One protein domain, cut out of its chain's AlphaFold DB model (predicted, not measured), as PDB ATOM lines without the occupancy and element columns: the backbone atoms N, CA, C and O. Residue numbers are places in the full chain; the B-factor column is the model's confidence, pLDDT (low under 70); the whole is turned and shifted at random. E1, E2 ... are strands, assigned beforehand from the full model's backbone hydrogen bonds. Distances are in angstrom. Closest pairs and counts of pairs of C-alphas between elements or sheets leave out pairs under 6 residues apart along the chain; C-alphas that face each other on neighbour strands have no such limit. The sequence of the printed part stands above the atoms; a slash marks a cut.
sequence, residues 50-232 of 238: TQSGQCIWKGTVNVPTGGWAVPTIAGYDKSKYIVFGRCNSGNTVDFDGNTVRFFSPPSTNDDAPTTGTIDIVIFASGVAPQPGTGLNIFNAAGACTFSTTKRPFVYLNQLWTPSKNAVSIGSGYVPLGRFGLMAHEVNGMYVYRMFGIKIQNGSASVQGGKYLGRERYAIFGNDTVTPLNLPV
ATOM      1  N   THR A  50      18.862  15.444 -31.950       54.41
ATOM      2  CA  THR A  50      19.351  14.458 -30.974       54.41
ATOM      3  C   THR A  50      18.235  13.805 -30.150       54.41
ATOM      4  O   THR A  50      18.482  12.796 -29.495       54.41
ATOM      5  N   GLN A  51      17.007  14.331 -30.187       54.31
ATOM      6  CA  GLN A  51      15.846  13.723 -29.523       54.31
ATOM      7  C   GLN A  51      15.243  12.559 -30.322       54.31
ATOM      8  O   GLN A  51      14.511  11.751 -29.756       54.31
ATOM      9  N   SER A  52      15.559  12.440 -31.616       58.34
ATOM     10  CA  SER A  52      15.101  11.312 -32.429       58.34
ATOM     11  C   SER A  52      15.873  10.040 -32.050       58.34
ATOM     12  O   SER A  52      17.091   9.956 -32.204       58.34
ATOM     13  N   GLY A  53      15.175   9.046 -31.498       66.50
ATOM     14  CA  GLY A  53      15.770   7.747 -31.183       66.50
ATOM     15  C   GLY A  53      16.108   6.977 -32.463       66.50
ATOM     16  O   GLY A  53      15.264   6.838 -33.347       66.50
ATOM     17  N   GLN A  54      17.327   6.447 -32.565       75.94
ATOM     18  CA  GLN A  54      17.778   5.674 -33.728       75.94
ATOM     19  C   GLN A  54      18.063   4.226 -33.357       75.94
ATOM     20  O   GLN A  54      18.663   3.985 -32.311       75.94
ATOM     21  N   CYS A  55      17.720   3.271 -34.226       85.19
ATOM     22  CA  CYS A  55      18.163   1.888 -34.062       85.19
ATOM     23  C   CYS A  55      19.678   1.819 -34.297       85.19
ATOM     24  O   CYS A  55      20.146   1.955 -35.429       85.19
ATOM     25  N   ILE A  56      20.449   1.607 -33.233       89.06
ATOM     26  CA  ILE A  56      21.915   1.557 -33.282       89.06
ATOM     27  C   ILE A  56      22.462   0.134 -33.349       89.06
ATOM     28  O   ILE A  56      23.594  -0.056 -33.788       89.06
ATOM     29  N   TRP A  57      21.662  -0.859 -32.958       93.06
ATOM     30  CA  TRP A  57      22.022  -2.270 -33.030       93.06
ATOM     31  C   TRP A  57      20.768  -3.143 -33.051       93.06
ATOM     32  O   TRP A  57      19.757  -2.793 -32.442       93.06
ATOM     33  N   LYS A  58      20.831  -4.273 -33.758       93.50
ATOM     34  CA  LYS A  58      19.754  -5.263 -33.820       93.50
ATOM     35  C   LYS A  58      20.321  -6.653 -34.098       93.50
ATOM     36  O   LYS A  58      21.287  -6.771 -34.854       93.50
ATOM     37  N   GLY A  59      19.694  -7.687 -33.557       94.88
ATOM     38  CA  GLY A  59      20.042  -9.068 -33.872       94.88
ATOM     39  C   GLY A  59      19.447 -10.077 -32.903       94.88
ATOM     40  O   GLY A  59      19.006  -9.726 -31.809       94.88
ATOM     41  N   THR A  60      19.472 -11.340 -33.311       97.50
ATOM     42  CA  THR A  60      19.123 -12.473 -32.452       97.50
ATOM     43  C   THR A  60      20.325 -12.851 -31.590       97.50
ATOM     44  O   THR A  60      21.435 -13.038 -32.090       97.50
ATOM     45  N   VAL A  61      20.106 -12.969 -30.284       97.81
ATOM     46  CA  VAL A  61      21.133 -13.272 -29.286       97.81
ATOM     47  C   VAL A  61      20.814 -14.586 -28.594       97.81
ATOM     48  O   VAL A  61      19.717 -14.769 -28.072       97.81
ATOM     49  N   ASN A  62      21.812 -15.465 -28.517       98.00
ATOM     50  CA  ASN A  62      21.802 -16.623 -27.629       98.00
ATOM     51  C   ASN A  62      22.433 -16.215 -26.296       98.00
ATOM     52  O   ASN A  62      23.653 -16.109 -26.179       98.00
ATOM     53  N   VAL A  63      21.595 -15.926 -25.306       98.06
ATOM     54  CA  VAL A  63      22.010 -15.463 -23.981       98.06
ATOM     55  C   VAL A  63      22.519 -16.660 -23.169       98.06
ATOM     56  O   VAL A  63      21.750 -17.598 -22.935       98.06
ATOM     57  N   PRO A  64      23.792 -16.656 -22.730       97.44
ATOM     58  CA  PRO A  64      24.336 -17.710 -21.880       97.44
ATOM     59  C   PRO A  64      23.859 -17.543 -20.428       97.44
ATOM     60  O   PRO A  64      23.365 -16.484 -20.045       97.44
ATOM     61  N   THR A  65      24.091 -18.546 -19.579       95.00
ATOM     62  CA  THR A  65      23.703 -18.534 -18.154       95.00
ATOM     63  C   THR A  65      24.251 -17.327 -17.375       95.00
ATOM     64  O   THR A  65      23.598 -16.827 -16.465       95.00
ATOM     65  N   GLY A  66      25.434 -16.818 -17.744       91.69
ATOM     66  CA  GLY A  66      26.032 -15.616 -17.139       91.69
ATOM     67  C   GLY A  66      25.406 -14.287 -17.590       91.69
ATOM     68  O   GLY A  66      25.679 -13.241 -16.996       91.69
ATOM     69  N   GLY A  67      24.546 -14.320 -18.608       96.19
ATOM     70  CA  GLY A  67      23.969 -13.151 -19.255       96.19
ATOM     71  C   GLY A  67      24.746 -12.677 -20.479       96.19
ATOM     72  O   GLY A  67      25.905 -13.025 -20.699       96.19
ATOM     73  N   TRP A  68      24.086 -11.850 -21.279       98.25
ATOM     74  CA  TRP A  68      24.668 -11.169 -22.426       98.25
ATOM     75  C   TRP A  68      24.804  -9.682 -22.115       98.25
ATOM     76  O   TRP A  68      23.817  -9.003 -21.819       98.25
ATOM     77  N   ALA A  69      26.036  -9.178 -22.155       97.44
ATOM     78  CA  ALA A  69      26.307  -7.765 -21.950       97.44
ATOM     79  C   ALA A  69      25.906  -6.971 -23.197       97.44
ATOM     80  O   ALA A  69      26.355  -7.267 -24.305       97.44
ATOM     81  N   VAL A  70      25.104  -5.927 -23.000       95.31
ATOM     82  CA  VAL A  70      24.760  -4.977 -24.058       95.31
ATOM     83  C   VAL A  70      26.058  -4.350 -24.581       95.31
ATOM     84  O   VAL A  70      26.837  -3.833 -23.770       95.31
ATOM     85  N   PRO A  71      26.332  -4.388 -25.895       94.62
ATOM     86  CA  PRO A  71      27.589  -3.907 -26.449       94.62
ATOM     87  C   PRO A  71      27.711  -2.390 -26.311       94.62
ATOM     88  O   PRO A  71      26.722  -1.664 -26.379       94.62
ATOM     89  N   THR A  72      28.939  -1.901 -26.162       93.69
ATOM     90  CA  THR A  72      29.235  -0.474 -26.329       93.69
ATOM     91  C   THR A  72      29.332  -0.171 -27.818       93.69
ATOM     92  O   THR A  72      30.125  -0.791 -28.526       93.69
ATOM     93  N   ILE A  73      28.537   0.782 -28.299       91.31
ATOM     94  CA  ILE A  73      28.507   1.172 -29.710       91.31
ATOM     95  C   ILE A  73      29.196   2.529 -29.839       91.31
ATOM     96  O   ILE A  73      28.793   3.505 -29.204       91.31
ATOM     97  N   ALA A  74      30.256   2.580 -30.648       88.94
ATOM     98  CA  ALA A  74      31.056   3.785 -30.836       88.94
ATOM     99  C   ALA A  74      30.183   4.978 -31.265       88.94
ATOM    100  O   ALA A  74      29.316   4.853 -32.129       88.94
ATOM    101  N   GLY A  75      30.422   6.133 -30.643       86.06
ATOM    102  CA  GLY A  75      29.670   7.363 -30.899       86.06
ATOM    103  C   GLY A  75      28.341   7.485 -30.148       86.06
ATOM    104  O   GLY A  75      27.709   8.528 -30.268       86.06
ATOM    105  N   TYR A  76      27.927   6.489 -29.354       85.81
ATOM    106  CA  TYR A  76      26.689   6.539 -28.569       85.81
ATOM    107  C   TYR A  76      26.935   6.302 -27.078       85.81
ATOM    108  O   TYR A  76      27.623   5.360 -26.687       85.81
ATOM    109  N   ASP A  77      26.302   7.123 -26.243       84.19
ATOM    110  CA  ASP A  77      26.332   6.985 -24.788       84.19
ATOM    111  C   ASP A  77      25.407   5.850 -24.329       84.19
ATOM    112  O   ASP A  77      24.193   5.898 -24.541       84.19
ATOM    113  N   LYS A  78      25.991   4.839 -23.679       85.69
ATOM    114  CA  LYS A  78      25.287   3.648 -23.188       85.69
ATOM    115  C   LYS A  78      24.180   3.971 -22.184       85.69
ATOM    116  O   LYS A  78      23.191   3.247 -22.129       85.69
ATOM    117  N   SER A  79      24.298   5.069 -21.434       84.19
ATOM    118  CA  SER A  79      23.261   5.503 -20.486       84.19
ATOM    119  C   SER A  79      21.959   5.942 -21.170       84.19
ATOM    120  O   SER A  79      20.910   5.987 -20.533       84.19
ATOM    121  N   LYS A  80      22.010   6.226 -22.477       83.12
ATOM    122  CA  LYS A  80      20.861   6.643 -23.296       83.12
ATOM    123  C   LYS A  80      20.253   5.492 -24.093       83.12
ATOM    124  O   LYS A  80      19.443   5.737 -24.990       83.12
ATOM    125  N   TYR A  81      20.675   4.255 -23.829       88.56
ATOM    126  CA  TYR A  81      20.180   3.097 -24.558       88.56
ATOM    127  C   TYR A  81      18.810   2.691 -24.030       88.56
ATOM    128  O   TYR A  81      18.589   2.581 -22.827       88.56
ATOM    129  N   ILE A  82      17.911   2.397 -24.957       88.88
ATOM    130  CA  ILE A  82      16.645   1.731 -24.687       88.88
ATOM    131  C   ILE A  82      16.700   0.399 -25.420       88.88
ATOM    132  O   ILE A  82      16.814   0.351 -26.647       88.88
ATOM    133  N   VAL A  83      16.672  -0.685 -24.652       94.44
ATOM    134  CA  VAL A  83      16.796  -2.046 -25.169       94.44
ATOM    135  C   VAL A  83      15.410  -2.657 -25.249       94.44
ATOM    136  O   VAL A  83      14.712  -2.746 -24.244       94.44
ATOM    137  N   PHE A  84      15.021  -3.090 -26.437       95.50
ATOM    138  CA  PHE A  84      13.785  -3.814 -26.687       95.50
ATOM    139  C   PHE A  84      14.101  -5.274 -26.958       95.50
ATOM    140  O   PHE A  84      15.118  -5.587 -27.580       95.50
ATOM    141  N   GLY A  85      13.221  -6.160 -26.504       96.62
ATOM    142  CA  GLY A  85      13.384  -7.593 -26.668       96.62
ATOM    143  C   GLY A  85      12.102  -8.282 -27.106       96.62
ATOM    144  O   GLY A  85      10.996  -7.864 -26.754       96.62
ATOM    145  N   ARG A  86      12.275  -9.365 -27.860       96.06
ATOM    146  CA  ARG A  86      11.214 -10.285 -28.256       96.06
ATOM    147  C   ARG A  86      11.731 -11.714 -28.233       96.06
ATOM    148  O   ARG A  86      12.777 -12.018 -28.796       96.06
ATOM    149  N   CYS A  87      10.984 -12.609 -27.607       96.44
ATOM    150  CA  CYS A  87      11.260 -14.038 -27.637       96.44
ATOM    151  C   CYS A  87       9.955 -14.826 -27.493       96.44
ATOM    152  O   CYS A  87       8.877 -14.252 -27.356       96.44
ATOM    153  N   ASN A  88      10.057 -16.152 -27.532       96.62
ATOM    154  CA  ASN A  88       8.961 -17.042 -27.180       96.62
ATOM    155  C   ASN A  88       9.469 -18.069 -26.167       96.62
ATOM    156  O   ASN A  88       9.951 -19.135 -26.543       96.62
ATOM    157  N   SER A  89       9.434 -17.719 -24.882       95.56
ATOM    158  CA  SER A  89       9.998 -18.536 -23.812       95.56
ATOM    159  C   SER A  89       9.140 -18.507 -22.554       95.56
ATOM    160  O   SER A  89       8.551 -17.493 -22.191       95.56
ATOM    161  N   GLY A  90       9.094 -19.643 -21.858       95.50
ATOM    162  CA  GLY A  90       8.497 -19.730 -20.528       95.50
ATOM    163  C   GLY A  90       9.352 -19.096 -19.425       95.50
ATOM    164  O   GLY A  90       8.856 -18.965 -18.311       95.50
ATOM    165  N   ASN A  91      10.602 -18.736 -19.729       96.81
ATOM    166  CA  ASN A  91      11.572 -18.167 -18.795       96.81
ATOM    167  C   ASN A  91      11.388 -16.650 -18.626       96.81
ATOM    168  O   ASN A  91      10.913 -15.958 -19.530       96.81
ATOM    169  N   THR A  92      11.862 -16.126 -17.499       97.12
ATOM    170  CA  THR A  92      11.902 -14.692 -17.215       97.12
ATOM    171  C   THR A  92      13.120 -14.052 -17.875       97.12
ATOM    172  O   THR A  92      14.256 -14.443 -17.601       97.12
ATOM    173  N   VAL A  93      12.900 -13.019 -18.683       97.75
ATOM    174  CA  VAL A  93      13.925 -12.097 -19.180       97.75
ATOM    175  C   VAL A  93      14.146 -10.994 -18.145       97.75
ATOM    176  O   VAL A  93      13.222 -10.259 -17.804       97.75
ATOM    177  N   ASP A  94      15.370 -10.864 -17.649       96.56
ATOM    178  CA  ASP A  94      15.795  -9.830 -16.702       96.56
ATOM    179  C   ASP A  94      16.816  -8.902 -17.363       96.56
ATOM    180  O   ASP A  94      17.724  -9.362 -18.059       96.56
ATOM    181  N   PHE A  95      16.689  -7.595 -17.134       96.31
ATOM    182  CA  PHE A  95      17.638  -6.610 -17.641       96.31
ATOM    183  C   PHE A  95      17.913  -5.529 -16.595       96.31
ATOM    184  O   PHE A  95      17.004  -4.837 -16.149       96.31
ATOM    185  N   ASP A  96      19.183  -5.377 -16.219       91.12
ATOM    186  CA  ASP A  96      19.645  -4.427 -15.193       91.12
ATOM    187  C   ASP A  96      20.132  -3.082 -15.760       91.12
ATOM    188  O   ASP A  96      20.741  -2.295 -15.040       91.12
ATOM    189  N   GLY A  97      19.900  -2.824 -17.050       89.25
ATOM    190  CA  GLY A  97      20.451  -1.670 -17.766       89.25
ATOM    191  C   GLY A  97      21.774  -1.960 -18.484       89.25
ATOM    192  O   GLY A  97      22.174  -1.193 -19.357       89.25
ATOM    193  N   ASN A  98      22.441  -3.080 -18.187       93.38
ATOM    194  CA  ASN A  98      23.725  -3.437 -18.794       93.38
ATOM    195  C   ASN A  98      23.768  -4.864 -19.356       93.38
ATOM    196  O   ASN A  98      24.442  -5.106 -20.355       93.38
ATOM    197  N   THR A  99      23.067  -5.807 -18.730       96.25
ATOM    198  CA  THR A  99      23.145  -7.238 -19.034       96.25
ATOM    199  C   THR A  99      21.752  -7.841 -19.123       96.25
ATOM    200  O   THR A  99      20.970  -7.742 -18.177       96.25
ATOM    201  N   VAL A 100      21.461  -8.505 -20.240       97.75
ATOM    202  CA  VAL A 100      20.244  -9.306 -20.417       97.75
ATOM    203  C   VAL A 100      20.500 -10.707 -19.873       97.75
ATOM    204  O   VAL A 100      21.515 -11.325 -20.202       97.75
ATOM    205  N   ARG A 101      19.599 -11.219 -19.037       97.75
ATOM    206  CA  ARG A 101      19.688 -12.547 -18.417       97.75
ATOM    207  C   ARG A 101      18.375 -13.297 -18.561       97.75
ATOM    208  O   ARG A 101      17.314 -12.686 -18.644       97.75
ATOM    209  N   PHE A 102      18.466 -14.619 -18.541       97.88
ATOM    210  CA  PHE A 102      17.311 -15.494 -18.437       97.88
ATOM    211  C   PHE A 102      17.319 -16.201 -17.085       97.88
ATOM    212  O   PHE A 102      18.350 -16.705 -16.639       97.88
ATOM    213  N   PHE A 103      16.153 -16.267 -16.456       96.56
ATOM    214  CA  PHE A 103      15.914 -17.050 -15.252       96.56
ATOM    215  C   PHE A 103      14.778 -18.030 -15.506       96.56
ATOM    216  O   PHE A 103      13.779 -17.690 -16.141       96.56
ATOM    217  N   SER A 104      14.923 -19.251 -15.004       95.06
ATOM    218  CA  SER A 104      13.807 -20.192 -14.970       95.06
ATOM    219  C   SER A 104      12.696 -19.633 -14.069       95.06
ATOM    220  O   SER A 104      13.001 -18.878 -13.136       95.06
ATOM    221  N   PRO A 105      11.422 -19.995 -14.304       91.19
ATOM    222  CA  PRO A 105      10.323 -19.581 -13.442       91.19
ATOM    223  C   PRO A 105      10.620 -19.835 -11.952       91.19
ATOM    224  O   PRO A 105      11.178 -20.889 -11.619       91.19
ATOM    225  N   PRO A 106      10.238 -18.906 -11.053       86.94
ATOM    226  CA  PRO A 106      10.464 -19.058  -9.620       86.94
ATOM    227  C   PRO A 106       9.915 -20.390  -9.101       86.94
ATOM    228  O   PRO A 106       8.719 -20.655  -9.195       86.94
ATOM    229  N   SER A 107      10.805 -21.230  -8.578       79.44
ATOM    230  CA  SER A 107      10.469 -22.556  -8.032       79.44
ATOM    231  C   SER A 107      11.285 -22.929  -6.790       79.44
ATOM    232  O   SER A 107      10.976 -23.911  -6.122       79.44
ATOM    233  N   THR A 108      12.317 -22.148  -6.457       79.06
ATOM    234  CA  THR A 108      13.252 -22.418  -5.359       79.06
ATOM    235  C   THR A 108      13.564 -21.148  -4.562       79.06
ATOM    236  O   THR A 108      13.137 -20.044  -4.913       79.06
ATOM    237  N   ASN A 109      14.358 -21.308  -3.501       81.00
ATOM    238  CA  ASN A 109      14.842 -20.227  -2.640       81.00
ATOM    239  C   ASN A 109      16.061 -19.474  -3.196       81.00
ATOM    240  O   ASN A 109      16.619 -18.663  -2.468       81.00
ATOM    241  N   ASP A 110      16.472 -19.735  -4.442       84.06
ATOM    242  CA  ASP A 110      17.724 -19.224  -5.010       84.06
ATOM    243  C   ASP A 110      17.551 -18.718  -6.452       84.06
ATOM    244  O   ASP A 110      16.504 -18.878  -7.091       84.06
ATOM    245  N   ASP A 111      18.595 -18.087  -6.987       85.88
ATOM    246  CA  ASP A 111      18.676 -17.778  -8.413       85.88
ATOM    247  C   ASP A 111      18.706 -19.067  -9.249       85.88
ATOM    248  O   ASP A 111      19.477 -19.985  -8.981       85.88
ATOM    249  N   ALA A 112      17.905 -19.097 -10.314       91.38
ATOM    250  CA  ALA A 112      17.876 -20.191 -11.284       91.38
ATOM    251  C   ALA A 112      18.248 -19.668 -12.683       91.38
ATOM    252  O   ALA A 112      17.383 -19.617 -13.567       91.38
ATOM    253  N   PRO A 113      19.494 -19.190 -12.887       94.69
ATOM    254  CA  PRO A 113      19.913 -18.641 -14.168       94.69
ATOM    255  C   PRO A 113      19.882 -19.735 -15.236       94.69
ATOM    256  O   PRO A 113      20.189 -20.898 -14.976       94.69
ATOM    257  N   THR A 114      19.502 -19.362 -16.449       96.44
ATOM    258  CA  THR A 114      19.376 -20.281 -17.580       96.44
ATOM    259  C   THR A 114      19.750 -19.575 -18.878       96.44
ATOM    260  O   THR A 114      20.066 -18.385 -18.893       96.44
ATOM    261  N   THR A 115      19.745 -20.317 -19.976       97.38
ATOM    262  CA  THR A 115      19.985 -19.788 -21.317       97.38
ATOM    263  C   THR A 115      18.673 -19.426 -22.007       97.38
ATOM    264  O   THR A 115      17.611 -19.962 -21.683       97.38
ATOM    265  N   GLY A 116      18.736 -18.563 -23.014       97.25
ATOM    266  CA  GLY A 116      17.580 -18.256 -23.851       97.25
ATOM    267  C   GLY A 116      17.970 -17.561 -25.144       97.25
ATOM    268  O   GLY A 116      19.032 -16.951 -25.231       97.25
ATOM    269  N   THR A 117      17.101 -17.644 -26.144       98.00
ATOM    270  CA  THR A 117      17.257 -16.911 -27.403       98.00
ATOM    271  C   THR A 117      16.274 -15.749 -27.430       98.00
ATOM    272  O   THR A 117      15.099 -15.914 -27.094       98.00
ATOM    273  N   ILE A 118      16.757 -14.564 -27.796       98.12
ATOM    274  CA  ILE A 118      15.971 -13.331 -27.827       98.12
ATOM    275  C   ILE A 118      16.416 -12.445 -28.985       98.12
ATOM    276  O   ILE A 118      17.609 -12.241 -29.201       98.12
ATOM    277  N   ASP A 119      15.453 -11.897 -29.713       97.94
ATOM    278  CA  ASP A 119      15.700 -10.814 -30.656       97.94
ATOM    279  C   ASP A 119      15.811  -9.516 -29.866       97.94
ATOM    280  O   ASP A 119      14.912  -9.175 -29.093       97.94
ATOM    281  N   ILE A 120      16.914  -8.794 -30.045       97.25
ATOM    282  CA  ILE A 120      17.177  -7.536 -29.352       97.25
ATOM    283  C   ILE A 120      17.293  -6.406 -30.371       97.25
ATOM    284  O   ILE A 120      17.912  -6.550 -31.428       97.25
ATOM    285  N   VAL A 121      16.728  -5.254 -30.020       94.00
ATOM    286  CA  VAL A 121      16.858  -3.998 -30.761       94.00
ATOM    287  C   VAL A 121      17.244  -2.905 -29.778       94.00
ATOM    288  O   VAL A 121      16.594  -2.729 -28.750       94.00
ATOM    289  N   ILE A 122      18.310  -2.170 -30.075       93.75
ATOM    290  CA  ILE A 122      18.818  -1.102 -29.215       93.75
ATOM    291  C   ILE A 122      18.586   0.224 -29.914       93.75
ATOM    292  O   ILE A 122      19.091   0.457 -31.017       93.75
ATOM    293  N   PHE A 123      17.857   1.101 -29.238       87.75
ATOM    294  CA  PHE A 123      17.708   2.492 -29.621       87.75
ATOM    295  C   PHE A 123      18.561   3.380 -28.734       87.75
ATOM    296  O   PHE A 123      18.701   3.113 -27.546       87.75
ATOM    297  N   ALA A 124      19.098   4.456 -29.293       84.25
ATOM    298  CA  ALA A 124      19.704   5.519 -28.505       84.25
ATOM    299  C   ALA A 124      19.286   6.889 -29.025       84.25
ATOM    300  O   ALA A 124      19.036   7.069 -30.220       84.25
ATOM    301  N   SER A 125      19.236   7.846 -28.105       73.44
ATOM    302  CA  SER A 125      19.099   9.274 -28.376       73.44
ATOM    303  C   SER A 125      20.400  10.003 -28.013       73.44
ATOM    304  O   SER A 125      21.345   9.420 -27.480       73.44
ATOM    305  N   GLY A 126      20.480  11.297 -28.310       69.44
ATOM    306  CA  GLY A 126      21.636  12.141 -28.001       69.44
ATOM    307  C   GLY A 126      22.622  12.326 -29.154       69.44
ATOM    308  O   GLY A 126      23.551  13.114 -29.012       69.44
ATOM    309  N   VAL A 127      22.410  11.659 -30.291       73.06
ATOM    310  CA  VAL A 127      23.235  11.794 -31.500       73.06
ATOM    311  C   VAL A 127      22.322  12.120 -32.668       73.06
ATOM    312  O   VAL A 127      21.333  11.426 -32.893       73.06
ATOM    313  N   ALA A 128      22.637  13.190 -33.398       72.62
ATOM    314  CA  ALA A 128      21.853  13.578 -34.559       72.62
ATOM    315  C   ALA A 128      22.009  12.534 -35.682       72.62
ATOM    316  O   ALA A 128      23.133  12.074 -35.939       72.62
ATOM    317  N   PRO A 129      20.914  12.181 -36.378       76.31
ATOM    318  CA  PRO A 129      20.982  11.357 -37.570       76.31
ATOM    319  C   PRO A 129      22.005  11.878 -38.573       76.31
ATOM    320  O   PRO A 129      22.057  13.070 -38.861       76.31
ATOM    321  N   GLN A 130      22.814  10.968 -39.113       83.75
ATOM    322  CA  GLN A 130      23.720  11.299 -40.204       83.75
ATOM    323  C   GLN A 130      22.989  11.103 -41.535       83.75
ATOM    324  O   GLN A 130      22.384  10.039 -41.739       83.75
ATOM    325  N   PRO A 131      23.004  12.105 -42.426       81.75
ATOM    326  CA  PRO A 131      22.416  11.955 -43.741       81.75
ATOM    327  C   PRO A 131      23.196  10.905 -44.535       81.75
ATOM    328  O   PRO A 131      24.417  10.799 -44.424       81.75
ATOM    329  N   GLY A 132      22.487  10.116 -45.332       83.31
ATOM    330  CA  GLY A 132      23.101   9.069 -46.142       83.31
ATOM    331  C   GLY A 132      22.234   8.673 -47.324       83.31
ATOM    332  O   GLY A 132      21.321   9.400 -47.719       83.31
ATOM    333  N   THR A 133      22.524   7.520 -47.915       78.94
ATOM    334  CA  THR A 133      21.753   7.003 -49.047       78.94
ATOM    335  C   THR A 133      20.326   6.662 -48.604       78.94
ATOM    336  O   THR A 133      20.127   5.851 -47.700       78.94
ATOM    337  N   GLY A 134      19.328   7.275 -49.242       77.12
ATOM    338  CA  GLY A 134      17.908   7.067 -48.945       77.12
ATOM    339  C   GLY A 134      17.178   8.361 -48.587       77.12
ATOM    340  O   GLY A 134      17.539   9.438 -49.060       77.12
ATOM    341  N   LEU A 135      16.123   8.250 -47.777       77.19
ATOM    342  CA  LEU A 135      15.311   9.387 -47.355       77.19
ATOM    343  C   LEU A 135      15.950  10.056 -46.137       77.19
ATOM    344  O   LEU A 135      16.152   9.424 -45.099       77.19
ATOM    345  N   ASN A 136      16.203  11.355 -46.262       80.25
ATOM    346  CA  ASN A 136      16.664  12.205 -45.174       80.25
ATOM    347  C   ASN A 136      15.700  13.385 -45.035       80.25
ATOM    348  O   ASN A 136      15.259  13.938 -46.043       80.25
ATOM    349  N   ILE A 137      15.378  13.769 -43.803       74.06
ATOM    350  CA  ILE A 137      14.563  14.950 -43.502       74.06
ATOM    351  C   ILE A 137      15.442  15.929 -42.742       74.06
ATOM    352  O   ILE A 137      16.141  15.548 -41.800       74.06
ATOM    353  N   PHE A 138      15.397  17.185 -43.169       78.75
ATOM    354  CA  PHE A 138      16.117  18.285 -42.551       78.75
ATOM    355  C   PHE A 138      15.108  19.269 -41.966       78.75
ATOM    356  O   PHE A 138      14.073  19.536 -42.578       78.75
ATOM    357  N   ASN A 139      15.399  19.802 -40.782       75.19
ATOM    358  CA  ASN A 139      14.609  20.892 -40.219       75.19
ATOM    359  C   ASN A 139      14.977  22.238 -40.869       75.19
ATOM    360  O   ASN A 139      15.922  22.338 -41.653       75.19
ATOM    361  N   ALA A 140      14.252  23.301 -40.507       74.62
ATOM    362  CA  ALA A 140      14.481  24.650 -41.033       74.62
ATOM    363  C   ALA A 140      15.892  25.211 -40.744       74.62
ATOM    364  O   ALA A 140      16.340  26.119 -41.438       74.62
ATOM    365  N   ALA A 141      16.605  24.663 -39.753       76.00
ATOM    366  CA  ALA A 141      17.988  25.023 -39.433       76.00
ATOM    367  C   ALA A 141      19.031  24.224 -40.244       76.00
ATOM    368  O   ALA A 141      20.229  24.356 -40.002       76.00
ATOM    369  N   GLY A 142      18.598  23.371 -41.180       77.06
ATOM    370  CA  GLY A 142      19.472  22.533 -42.004       77.06
ATOM    371  C   GLY A 142      20.022  21.293 -41.292       77.06
ATOM    372  O   GLY A 142      20.861  20.592 -41.853       77.06
ATOM    373  N   ALA A 143      19.564  20.985 -40.074       76.56
ATOM    374  CA  ALA A 143      19.990  19.794 -39.344       76.56
ATOM    375  C   ALA A 143      19.182  18.566 -39.783       76.56
ATOM    376  O   ALA A 143      17.956  18.624 -39.874       76.56
ATOM    377  N   CYS A 144      19.861  17.437 -40.013       76.31
ATOM    378  CA  CYS A 144      19.215  16.165 -40.339       76.31
ATOM    379  C   CYS A 144      18.468  15.627 -39.107       76.31
ATOM    380  O   CYS A 144      19.093  15.237 -38.123       76.31
ATOM    381  N   THR A 145      17.137  15.591 -39.152       70.12
ATOM    382  CA  THR A 145      16.265  15.103 -38.068       70.12
ATOM    383  C   THR A 145      15.776  13.677 -38.291       70.12
ATOM    384  O   THR A 145      15.282  13.042 -37.362       70.12
ATOM    385  N   PHE A 146      15.946  13.148 -39.502       72.00
ATOM    386  CA  PHE A 146      15.620  11.770 -39.850       72.00
ATOM    387  C   PHE A 146      16.495  11.301 -41.009       72.00
ATOM    388  O   PHE A 146      16.764  12.063 -41.932       72.00
ATOM    389  N   SER A 147      16.910  10.038 -40.979       76.25
ATOM    390  CA  SER A 147      17.680   9.401 -42.047       76.25
ATOM    391  C   SER A 147      17.363   7.912 -42.062       76.25
ATOM    392  O   SER A 147      17.479   7.250 -41.029       76.25
ATOM    393  N   THR A 148      17.008   7.363 -43.225       74.25
ATOM    394  CA  THR A 148      16.773   5.916 -43.399       74.25
ATOM    395  C   THR A 148      18.049   5.085 -43.364       74.25
ATOM    396  O   THR A 148      17.980   3.859 -43.421       74.25
ATOM    397  N   THR A 149      19.216   5.725 -43.245       80.50
ATOM    398  CA  THR A 149      20.505   5.038 -43.069       80.50
ATOM    399  C   THR A 149      20.490   4.131 -41.833       80.50
ATOM    400  O   THR A 149      21.173   3.110 -41.793       80.50
ATOM    401  N   LYS A 150      19.668   4.464 -40.827       75.75
ATOM    402  CA  LYS A 150      19.342   3.593 -39.692       75.75
ATOM    403  C   LYS A 150      17.832   3.381 -39.624       75.75
ATOM    404  O   LYS A 150      17.065   4.280 -39.958       75.75
ATOM    405  N   ARG A 151      17.393   2.195 -39.176       75.75
ATOM    406  CA  ARG A 151      15.955   1.922 -39.006       75.75
ATOM    407  C   ARG A 151      15.373   2.901 -37.972       75.75
ATOM    408  O   ARG A 151      15.956   3.037 -36.889       75.75
ATOM    409  N   PRO A 152      14.263   3.586 -38.282       70.19
ATOM    410  CA  PRO A 152      13.679   4.548 -37.362       70.19
ATOM    411  C   PRO A 152      12.949   3.857 -36.214       70.19
ATOM    412  O   PRO A 152      12.576   2.682 -36.298       70.19
ATOM    413  N   PHE A 153      12.725   4.605 -35.137       72.81
ATOM    414  CA  PHE A 153      11.792   4.205 -34.095       72.81
ATOM    415  C   PHE A 153      10.365   4.361 -34.630       72.81
ATOM    416  O   PHE A 153       9.959   5.469 -34.978       72.81
ATOM    417  N   VAL A 154       9.620   3.260 -34.726       71.19
ATOM    418  CA  VAL A 154       8.240   3.248 -35.225       71.19
ATOM    419  C   VAL A 154       7.314   2.843 -34.091       71.19
ATOM    420  O   VAL A 154       7.486   1.788 -33.487       71.19
ATOM    421  N   TYR A 155       6.313   3.676 -33.828       69.94
ATOM    422  CA  TYR A 155       5.293   3.427 -32.821       69.94
ATOM    423  C   TYR A 155       3.921   3.350 -33.487       69.94
ATOM    424  O   TYR A 155       3.450   4.330 -34.058       69.94
ATOM    425  N   LEU A 156       3.277   2.183 -33.410       72.75
ATOM    426  CA  LEU A 156       1.977   1.916 -34.043       72.75
ATOM    427  C   LEU A 156       0.804   2.053 -33.060       72.75
ATOM    428  O   LEU A 156      -0.171   1.313 -33.138       72.75
ATOM    429  N   ASN A 157       0.912   2.984 -32.108       73.25
ATOM    430  CA  ASN A 157      -0.092   3.219 -31.069       73.25
ATOM    431  C   ASN A 157      -0.426   1.993 -30.190       73.25
ATOM    432  O   ASN A 157      -1.522   1.893 -29.643       73.25
ATOM    433  N   GLN A 158       0.519   1.060 -30.050       80.56
ATOM    434  CA  GLN A 158       0.384  -0.107 -29.185       80.56
ATOM    435  C   GLN A 158       1.241   0.065 -27.934       80.56
ATOM    436  O   GLN A 158       2.460   0.225 -28.015       80.56
ATOM    437  N   LEU A 159       0.597  -0.009 -26.773       85.12
ATOM    438  CA  LEU A 159       1.247   0.068 -25.472       85.12
ATOM    439  C   LEU A 159       1.152  -1.274 -24.756       85.12
ATOM    440  O   LEU A 159       0.169  -2.002 -24.884       85.12
ATOM    441  N   TRP A 160       2.166  -1.563 -23.957       92.25
ATOM    442  CA  TRP A 160       2.170  -2.628 -22.976       92.25
ATOM    443  C   TRP A 160       2.377  -2.016 -21.595       92.25
ATOM    444  O   TRP A 160       3.272  -1.196 -21.395       92.25
ATOM    445  N   THR A 161       1.548  -2.421 -20.641       93.62
ATOM    446  CA  THR A 161       1.707  -2.051 -19.235       93.62
ATOM    447  C   THR A 161       2.158  -3.296 -18.479       93.62
ATOM    448  O   THR A 161       1.437  -4.301 -18.509       93.62
ATOM    449  N   PRO A 162       3.320  -3.272 -17.798       94.12
ATOM    450  CA  PRO A 162       3.766  -4.386 -16.978       94.12
ATOM    451  C   PRO A 162       2.678  -4.804 -15.991       94.12
ATOM    452  O   PRO A 162       2.171  -4.001 -15.209       94.12
ATOM    453  N   SER A 163       2.295  -6.076 -16.048       94.38
ATOM    454  CA  SER A 163       1.279  -6.655 -15.176       94.38
ATOM    455  C   SER A 163       1.516  -8.154 -15.023       94.38
ATOM    456  O   SER A 163       2.177  -8.770 -15.861       94.38
ATOM    457  N   LYS A 164       0.982  -8.761 -13.959       93.50
ATOM    458  CA  LYS A 164       1.064 -10.220 -13.762       93.50
ATOM    459  C   LYS A 164       0.209 -11.000 -14.764       93.50
ATOM    460  O   LYS A 164       0.460 -12.179 -14.993       93.50
ATOM    461  N   ASN A 165      -0.773 -10.340 -15.371       95.00
ATOM    462  CA  ASN A 165      -1.599 -10.929 -16.410       95.00
ATOM    463  C   ASN A 165      -0.887 -10.818 -17.759       95.00
ATOM    464  O   ASN A 165      -0.252  -9.807 -18.064       95.00
ATOM    465  N   ALA A 166      -1.007 -11.863 -18.572       94.94
ATOM    466  CA  ALA A 166      -0.523 -11.842 -19.942       94.94
ATOM    467  C   ALA A 166      -1.322 -10.821 -20.759       94.94
ATOM    468  O   ALA A 166      -2.546 -10.908 -20.851       94.94
ATOM    469  N   VAL A 167      -0.617  -9.860 -21.349       95.19
ATOM    470  CA  VAL A 167      -1.181  -8.864 -22.262       95.19
ATOM    471  C   VAL A 167      -0.630  -9.131 -23.654       95.19
ATOM    472  O   VAL A 167       0.576  -9.318 -23.813       95.19
ATOM    473  N   SER A 168      -1.508  -9.158 -24.658       94.88
ATOM    474  CA  SER A 168      -1.100  -9.400 -26.041       94.88
ATOM    475  C   SER A 168      -0.186  -8.284 -26.545       94.88
ATOM    476  O   SER A 168      -0.531  -7.102 -26.497       94.88
ATOM    477  N   ILE A 169       0.973  -8.681 -27.057       93.81
ATOM    478  CA  ILE A 169       1.922  -7.818 -27.761       93.81
ATOM    479  C   ILE A 169       2.053  -8.211 -29.243       93.81
ATOM    480  O   ILE A 169       2.809  -7.585 -29.983       93.81
ATOM    481  N   GLY A 170       1.316  -9.235 -29.692       92.62
ATOM    482  CA  GLY A 170       1.434  -9.793 -31.038       92.62
ATOM    483  C   GLY A 170       2.854 -10.296 -31.305       92.62
ATOM    484  O   GLY A 170       3.434 -11.008 -30.489       92.62
ATOM    485  N   SER A 171       3.429  -9.907 -32.440       90.19
ATOM    486  CA  SER A 171       4.831 -10.177 -32.784       90.19
ATOM    487  C   SER A 171       5.792  -9.060 -32.352       90.19
ATOM    488  O   SER A 171       6.937  -9.042 -32.803       90.19
ATOM    489  N   GLY A 172       5.338  -8.119 -31.517       90.69
ATOM    490  CA  GLY A 172       6.085  -6.915 -31.173       90.69
ATOM    491  C   GLY A 172       7.197  -7.107 -30.139       90.69
ATOM    492  O   GLY A 172       7.296  -8.137 -29.473       90.69
ATOM    493  N   TYR A 173       8.034  -6.079 -30.000       93.81
ATOM    494  CA  TYR A 173       9.115  -6.019 -29.013       93.81
ATOM    495  C   TYR A 173       8.711  -5.108 -27.858       93.81
ATOM    496  O   TYR A 173       8.167  -4.025 -28.081       93.81
ATOM    497  N   VAL A 174       9.037  -5.506 -26.631       95.31
ATOM    498  CA  VAL A 174       8.796  -4.708 -25.417       95.31
ATOM    499  C   VAL A 174      10.112  -4.174 -24.850       95.31
ATOM    500  O   VAL A 174      11.142  -4.837 -25.013       95.31
ATOM    501  N   PRO A 175      10.127  -3.008 -24.177       93.50
ATOM    502  CA  PRO A 175      11.319  -2.547 -23.476       93.50
ATOM    503  C   PRO A 175      11.717  -3.551 -22.400       93.50
ATOM    504  O   PRO A 175      10.896  -3.933 -21.565       93.50
ATOM    505  N   LEU A 176      12.979  -3.962 -22.410       95.69
ATOM    506  CA  LEU A 176      13.550  -4.803 -21.372       95.69
ATOM    507  C   LEU A 176      13.833  -3.967 -20.126       95.69
ATOM    508  O   LEU A 176      14.237  -2.808 -20.208       95.69
ATOM    509  N   GLY A 177      13.659  -4.577 -18.961       93.56
ATOM    510  CA  GLY A 177      13.941  -3.928 -17.692       93.56
ATOM    511  C   GLY A 177      13.471  -4.764 -16.517       93.56
ATOM    512  O   GLY A 177      13.207  -5.962 -16.645       93.56
ATOM    513  N   ARG A 178      13.351  -4.092 -15.374       94.25
ATOM    514  CA  ARG A 178      12.773  -4.643 -14.155       94.25
ATOM    515  C   ARG A 178      11.579  -3.800 -13.739       94.25
ATOM    516  O   ARG A 178      11.692  -2.582 -13.650       94.25
ATOM    517  N   PHE A 179      10.454  -4.450 -13.473       94.44
ATOM    518  CA  PHE A 179       9.153  -3.794 -13.302       94.44
ATOM    519  C   PHE A 179       8.564  -4.009 -11.911       94.44
ATOM    520  O   PHE A 179       7.362  -4.221 -11.759       94.44
ATOM    521  N   GLY A 180       9.426  -3.954 -10.896       92.81
ATOM    522  CA  GLY A 180       9.042  -4.003  -9.490       92.81
ATOM    523  C   GLY A 180       9.575  -5.227  -8.748       92.81
ATOM    524  O   GLY A 180      10.622  -5.782  -9.098       92.81
ATOM    525  N   LEU A 181       8.857  -5.622  -7.700       92.88
ATOM    526  CA  LEU A 181       9.249  -6.623  -6.715       92.88
ATOM    527  C   LEU A 181       8.189  -7.721  -6.605       92.88
ATOM    528  O   LEU A 181       7.016  -7.438  -6.373       92.88
ATOM    529  N   MET A 182       8.625  -8.970  -6.706       92.06
ATOM    530  CA  MET A 182       7.848 -10.154  -6.367       92.06
ATOM    531  C   MET A 182       8.144 -10.565  -4.925       92.06
ATOM    532  O   MET A 182       9.315 -10.694  -4.553       92.06
ATOM    533  N   ALA A 183       7.096 -10.836  -4.152       90.88
ATOM    534  CA  ALA A 183       7.170 -11.389  -2.807       90.88
ATOM    535  C   ALA A 183       6.291 -12.643  -2.747       90.88
ATOM    536  O   ALA A 183       5.088 -12.590  -2.992       90.88
ATOM    537  N   HIS A 184       6.900 -13.787  -2.449       87.69
ATOM    538  CA  HIS A 184       6.198 -15.068  -2.365       87.69
ATOM    539  C   HIS A 184       6.820 -15.944  -1.288       87.69
ATOM    540  O   HIS A 184       7.960 -15.723  -0.887       87.69
ATOM    541  N   GLU A 185       6.077 -16.940  -0.825       87.62
ATOM    542  CA  GLU A 185       6.561 -17.873   0.183       87.62
ATOM    543  C   GLU A 185       7.028 -19.176  -0.465       87.62
ATOM    544  O   GLU A 185       6.347 -19.744  -1.321       87.62
ATOM    545  N   VAL A 186       8.193 -19.658  -0.044       86.88
ATOM    546  CA  VAL A 186       8.737 -20.955  -0.444       86.88
ATOM    547  C   VAL A 186       9.286 -21.636   0.806       86.88
ATOM    548  O   VAL A 186      10.172 -21.113   1.482       86.88
ATOM    549  N   ASN A 187       8.751 -22.814   1.130       86.88
ATOM    550  CA  ASN A 187       9.147 -23.612   2.297       86.88
ATOM    551  C   ASN A 187       9.134 -22.832   3.632       86.88
ATOM    552  O   ASN A 187      10.067 -22.958   4.426       86.88
ATOM    553  N   GLY A 188       8.107 -22.014   3.887       86.00
ATOM    554  CA  GLY A 188       7.992 -21.267   5.146       86.00
ATOM    555  C   GLY A 188       8.846 -19.999   5.227       86.00
ATOM    556  O   GLY A 188       8.966 -19.414   6.304       86.00
ATOM    557  N   MET A 189       9.490 -19.592   4.128       87.69
ATOM    558  CA  MET A 189      10.301 -18.375   4.049       87.69
ATOM    559  C   MET A 189       9.765 -17.431   2.977       87.69
ATOM    560  O   MET A 189       9.430 -17.860   1.874       87.69
ATOM    561  N   TYR A 190       9.759 -16.135   3.278       89.62
ATOM    562  CA  TYR A 190       9.449 -15.087   2.313       89.62
ATOM    563  C   TYR A 190      10.647 -14.876   1.397       89.62
ATOM    564  O   TYR A 190      11.733 -14.557   1.869       89.62
ATOM    565  N   VAL A 191      10.452 -15.044   0.096       90.75
ATOM    566  CA  VAL A 191      11.465 -14.892  -0.946       90.75
ATOM    567  C   VAL A 191      11.139 -13.678  -1.807       90.75
ATOM    568  O   VAL A 191      10.032 -13.545  -2.341       90.75
ATOM    569  N   TYR A 192      12.144 -12.827  -1.997       92.00
ATOM    570  CA  TYR A 192      12.036 -11.593  -2.763       92.00
ATOM    571  C   TYR A 192      12.814 -11.691  -4.071       92.00
ATOM    572  O   TYR A 192      13.975 -12.111  -4.102       92.00
ATOM    573  N   ARG A 193      12.173 -11.288  -5.169       92.81
ATOM    574  CA  ARG A 193      12.766 -11.275  -6.513       92.81
ATOM    575  C   ARG A 193      12.399  -9.996  -7.246       92.81
ATOM    576  O   ARG A 193      11.333  -9.438  -7.020       92.81
ATOM    577  N   MET A 194      13.236  -9.557  -8.175       93.69
ATOM    578  CA  MET A 194      12.854  -8.494  -9.103       93.69
ATOM    579  C   MET A 194      11.932  -9.056 -10.185       93.69
ATOM    580  O   MET A 194      12.159 -10.159 -10.686       93.69
ATOM    581  N   PHE A 195      10.898  -8.304 -10.558       95.69
ATOM    582  CA  PHE A 195      10.067  -8.652 -11.705       95.69
ATOM    583  C   PHE A 195      10.824  -8.376 -13.002       95.69
ATOM    584  O   PHE A 195      11.112  -7.220 -13.303       95.69
ATOM    585  N   GLY A 196      11.115  -9.425 -13.766       95.75
ATOM    586  CA  GLY A 196      11.482  -9.321 -15.176       95.75
ATOM    587  C   GLY A 196      10.248  -9.483 -16.066       95.75
ATOM    588  O   GLY A 196       9.114  -9.306 -15.615       95.75
ATOM    589  N   ILE A 197      10.458  -9.863 -17.323       96.88
ATOM    590  CA  ILE A 197       9.395 -10.051 -18.316       96.88
ATOM    591  C   ILE A 197       9.358 -11.505 -18.767       96.88
ATOM    592  O   ILE A 197      10.371 -12.056 -19.186       96.88
ATOM    593  N   LYS A 198       8.181 -12.112 -18.764       97.38
ATOM    594  CA  LYS A 198       7.907 -13.346 -19.489       97.38
ATOM    595  C   LYS A 198       7.283 -12.983 -20.832       97.38
ATOM    596  O   LYS A 198       6.222 -12.364 -20.851       97.38
ATOM    597  N   ILE A 199       7.921 -13.381 -21.932       97.81
ATOM    598  CA  ILE A 199       7.410 -13.168 -23.292       97.81
ATOM    599  C   ILE A 199       7.143 -14.535 -23.916       97.81
ATOM    600  O   ILE A 199       8.071 -15.281 -24.231       97.81
ATOM    601  N   GLN A 200       5.868 -14.885 -24.061       96.69
ATOM    602  CA  GLN A 200       5.453 -16.202 -24.534       96.69
ATOM    603  C   GLN A 200       4.157 -16.096 -25.336       96.69
ATOM    604  O   GLN A 200       3.230 -15.400 -24.927       96.69
ATOM    605  N   ASN A 201       4.077 -16.811 -26.459       95.75
ATOM    606  CA  ASN A 201       2.887 -16.900 -27.311       95.75
ATOM    607  C   ASN A 201       2.321 -15.521 -27.706       95.75
ATOM    608  O   ASN A 201       1.115 -15.290 -27.648       95.75
ATOM    609  N   GLY A 202       3.208 -14.583 -28.051       94.50
ATOM    610  CA  GLY A 202       2.834 -13.225 -28.457       94.50
ATOM    611  C   GLY A 202       2.215 -12.373 -27.345       94.50
ATOM    612  O   GLY A 202       1.516 -11.402 -27.623       94.50
ATOM    613  N   SER A 203       2.441 -12.735 -26.083       97.12
ATOM    614  CA  SER A 203       1.996 -11.977 -24.916       97.12
ATOM    615  C   SER A 203       3.151 -11.721 -23.954       97.12
ATOM    616  O   SER A 203       4.083 -12.523 -23.860       97.12
ATOM    617  N   ALA A 204       3.067 -10.615 -23.218       97.38
ATOM    618  CA  ALA A 204       4.015 -10.253 -22.175       97.38
ATOM    619  C   ALA A 204       3.320 -10.076 -20.820       97.38
ATOM    620  O   ALA A 204       2.279  -9.422 -20.709       97.38
ATOM    621  N   SER A 205       3.929 -10.634 -19.780       96.94
ATOM    622  CA  SER A 205       3.581 -10.423 -18.372       96.94
ATOM    623  C   SER A 205       4.856 -10.280 -17.549       96.94
ATOM    624  O   SER A 205       5.942 -10.629 -18.009       96.94
ATOM    625  N   VAL A 206       4.750  -9.808 -16.311       96.19
ATOM    626  CA  VAL A 206       5.878  -9.869 -15.378       96.19
ATOM    627  C   VAL A 206       5.982 -11.255 -14.744       96.19
ATOM    628  O   VAL A 206       4.973 -11.921 -14.503       96.19
ATOM    629  N   GLN A 207       7.207 -11.697 -14.477       95.56
ATOM    630  CA  GLN A 207       7.508 -12.941 -13.764       95.56
ATOM    631  C   GLN A 207       8.761 -12.734 -12.907       95.56
ATOM    632  O   GLN A 207       9.594 -11.879 -13.216       95.56
ATOM    633  N   GLY A 208       8.883 -13.465 -11.796       93.44
ATOM    634  CA  GLY A 208      10.053 -13.353 -10.927       93.44
ATOM    635  C   GLY A 208      11.338 -13.720 -11.667       93.44
ATOM    636  O   GLY A 208      11.432 -14.784 -12.278       93.44
ATOM    637  N   GLY A 209      12.313 -12.818 -11.625       91.75
ATOM    638  CA  GLY A 209      13.647 -12.988 -12.186       91.75
ATOM    639  C   GLY A 209      14.683 -13.054 -11.070       91.75
ATOM    640  O   GLY A 209      14.654 -13.966 -10.237       91.75
ATOM    641  N   LYS A 210      15.579 -12.062 -11.058       92.62
ATOM    642  CA  LYS A 210      16.723 -11.979 -10.145       92.62
ATOM    643  C   LYS A 210      16.299 -12.076  -8.675       92.62
ATOM    644  O   LYS A 210      15.493 -11.271  -8.209       92.62
ATOM    645  N   TYR A 211      16.872 -13.026  -7.948       93.00
ATOM    646  CA  TYR A 211      16.727 -13.189  -6.506       93.00
ATOM    647  C   TYR A 211      17.414 -12.051  -5.744       93.00
ATOM    648  O   TYR A 211      18.518 -11.626  -6.094       93.00
ATOM    649  N   LEU A 212      16.741 -11.565  -4.703       91.06
ATOM    650  CA  LEU A 212      17.228 -10.497  -3.830       91.06
ATOM    651  C   LEU A 212      17.552 -10.988  -2.422       91.06
ATOM    652  O   LEU A 212      18.428 -10.429  -1.771       91.06
ATOM    653  N   GLY A 213      16.850 -12.011  -1.944       90.25
ATOM    654  CA  GLY A 213      17.003 -12.492  -0.582       90.25
ATOM    655  C   GLY A 213      15.783 -13.260  -0.099       90.25
ATOM    656  O   GLY A 213      14.756 -13.338  -0.783       90.25
ATOM    657  N   ARG A 214      15.910 -13.802   1.111       89.81
ATOM    658  CA  ARG A 214      14.841 -14.507   1.805       89.81
ATOM    659  C   ARG A 214      14.847 -14.163   3.278       89.81
ATOM    660  O   ARG A 214      15.912 -13.979   3.858       89.81
ATOM    661  N   GLU A 215      13.670 -14.162   3.876       87.88
ATOM    662  CA  GLU A 215      13.481 -13.796   5.269       87.88
ATOM    663  C   GLU A 215      12.442 -14.679   5.938       87.88
ATOM    664  O   GLU A 215      11.535 -15.219   5.303       87.88
ATOM    665  N   ARG A 216      12.572 -14.827   7.257       85.94
ATOM    666  CA  ARG A 216      11.598 -15.582   8.055       85.94
ATOM    667  C   ARG A 216      10.283 -14.820   8.242       85.94
ATOM    668  O   ARG A 216       9.252 -15.434   8.494       85.94
ATOM    669  N   TYR A 217      10.324 -13.497   8.113       84.38
ATOM    670  CA  TYR A 217       9.179 -12.611   8.284       84.38
ATOM    671  C   TYR A 217       8.991 -11.737   7.040       84.38
ATOM    672  O   TYR A 217       9.955 -11.429   6.337       84.38
ATOM    673  N   ALA A 218       7.748 -11.334   6.773       81.69
ATOM    674  CA  ALA A 218       7.432 -10.415   5.685       81.69
ATOM    675  C   ALA A 218       8.009  -9.022   5.995       81.69
ATOM    676  O   ALA A 218       7.516  -8.322   6.877       81.69
ATOM    677  N   ILE A 219       9.075  -8.643   5.287       80.38
ATOM    678  CA  ILE A 219       9.713  -7.318   5.365       80.38
ATOM    679  C   ILE A 219       9.140  -6.401   4.285       80.38
ATOM    680  O   ILE A 219       8.891  -5.222   4.525       80.38
ATOM    681  N   PHE A 220       8.891  -6.958   3.101       74.06
ATOM    682  CA  PHE A 220       8.108  -6.309   2.059       74.06
ATOM    683  C   PHE A 220       6.712  -6.930   2.049       74.06
ATOM    684  O   PHE A 220       6.555  -8.109   2.368       74.06
ATOM    685  N   GLY A 221       5.703  -6.120   1.728       74.38
ATOM    686  CA  GLY A 221       4.328  -6.593   1.592       74.38
ATOM    687  C   GLY A 221       4.141  -7.479   0.356       74.38
ATOM    688  O   GLY A 221       5.003  -8.267  -0.022       74.38
ATOM    689  N   ASN A 222       2.994  -7.335  -0.300       82.38
ATOM    690  CA  ASN A 222       2.662  -8.113  -1.492       82.38
ATOM    691  C   ASN A 222       3.510  -7.721  -2.716       82.38
ATOM    692  O   ASN A 222       4.162  -6.673  -2.741       82.38
ATOM    693  N   ASP A 223       3.416  -8.542  -3.769       90.06
ATOM    694  CA  ASP A 223       3.897  -8.205  -5.111       90.06
ATOM    695  C   ASP A 223       3.590  -6.748  -5.473       90.06
ATOM    696  O   ASP A 223       2.436  -6.314  -5.470       90.06
ATOM    697  N   THR A 224       4.629  -6.018  -5.853       91.12
ATOM    698  CA  THR A 224       4.535  -4.629  -6.287       91.12
ATOM    699  C   THR A 224       5.032  -4.546  -7.717       91.12
ATOM    700  O   THR A 224       6.228  -4.654  -7.971       91.12
ATOM    701  N   VAL A 225       4.113  -4.363  -8.662       92.38
ATOM    702  CA  VAL A 225       4.447  -4.111 -10.069       92.38
ATOM    703  C   VAL A 225       4.472  -2.605 -10.291       92.38
ATOM    704  O   VAL A 225       3.599  -1.909  -9.781       92.38
ATOM    705  N   THR A 226       5.443  -2.092 -11.043       89.25
ATOM    706  CA  THR A 226       5.478  -0.680 -11.447       89.25
ATOM    707  C   THR A 226       4.662  -0.501 -12.731       89.25
ATOM    708  O   THR A 226       5.138  -0.901 -13.798       89.25
ATOM    709  N   PRO A 227       3.447   0.081 -12.674       78.38
ATOM    710  CA  PRO A 227       2.641   0.276 -13.867       78.38
ATOM    711  C   PRO A 227       3.177   1.484 -14.638       78.38
ATOM    712  O   PRO A 227       3.099   2.623 -14.181       78.38
ATOM    713  N   LEU A 228       3.725   1.236 -15.820       83.38
ATOM    714  CA  LEU A 228       4.115   2.274 -16.766       83.38
ATOM    715  C   LEU A 228       3.670   1.851 -18.160       83.38
ATOM    716  O   LEU A 228       3.843   0.699 -18.542       83.38
ATOM    717  N   ASN A 229       3.102   2.780 -18.920       82.31
ATOM    718  CA  ASN A 229       2.740   2.518 -20.305       82.31
ATOM    719  C   ASN A 229       3.990   2.583 -21.177       82.31
ATOM    720  O   ASN A 229       4.616   3.635 -21.301       82.31
ATOM    721  N   LEU A 230       4.344   1.448 -21.768       86.62
ATOM    722  CA  LEU A 230       5.557   1.274 -22.549       86.62
ATOM    723  C   LEU A 230       5.214   1.001 -24.015       86.62
ATOM    724  O   LEU A 230       4.303   0.220 -24.283       86.62
ATOM    725  N   PRO A 231       5.929   1.604 -24.978       84.06
ATOM    726  CA  PRO A 231       5.674   1.366 -26.392       84.06
ATOM    727  C   PRO A 231       6.032  -0.069 -26.784       84.06
ATOM    728  O   PRO A 231       7.091  -0.569 -26.411       84.06
ATOM    729  N   VAL A 232       5.173  -0.705 -27.578       87.94
ATOM    730  CA  VAL A 232       5.478  -1.967 -28.260       87.94
ATOM    731  C   VAL A 232       5.956  -1.642 -29.670       87.94
ATOM    732  O   VAL A 232       5.270  -0.949 -30.425       87.94
TER     733      VAL A 232
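Overview. This is residues 50 to 232 of the 238 residues of an uncharacterized protein of Enterobacter cloacae (UniProt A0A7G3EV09). With little regular structure, the rod has a sandwich of two strongly twisted sheets, partly face to face with crossed strands: E1-E5-E2, antiparallel, and branched E3 E4 E8 E9 E10. Hairpin E6-E7 extends one end; E8 E9 E10, a meander of successive antiparallel neighbours, reaches the other. The printed 183 residues hold ten strands, E1 to E10, and no named helix: all strand, with 73 residues in strands. It is compact, radius of gyration of the C-alphas 18.5 A, spans 65 by 30 by 29 A.

Arrangement. E1, residues 54 to 63, pairs with E5, residues 116 to 124 (N 56 and O 122, 2.8 A), and E5 with E2, residues 81 to 86 (N 84 and O 121, 2.8 A). E3, residues 92 to 95, has E4, residues 99 to 103, on one side (N 94 and O 101, 2.8 A) and E9, residues 189 to 200, on the other (N 93 and O 197, 2.8 A).

Along the chain. C-alpha 54 is at (17.778, 5.674, -33.728). E10, residues 203 to 215, 32.3 A long, ends at (13.481, -13.796, 5.269).

Size, cuts and confidence. The printed part has no cut. Residues 50 to 53, 126 and 155 are under 70.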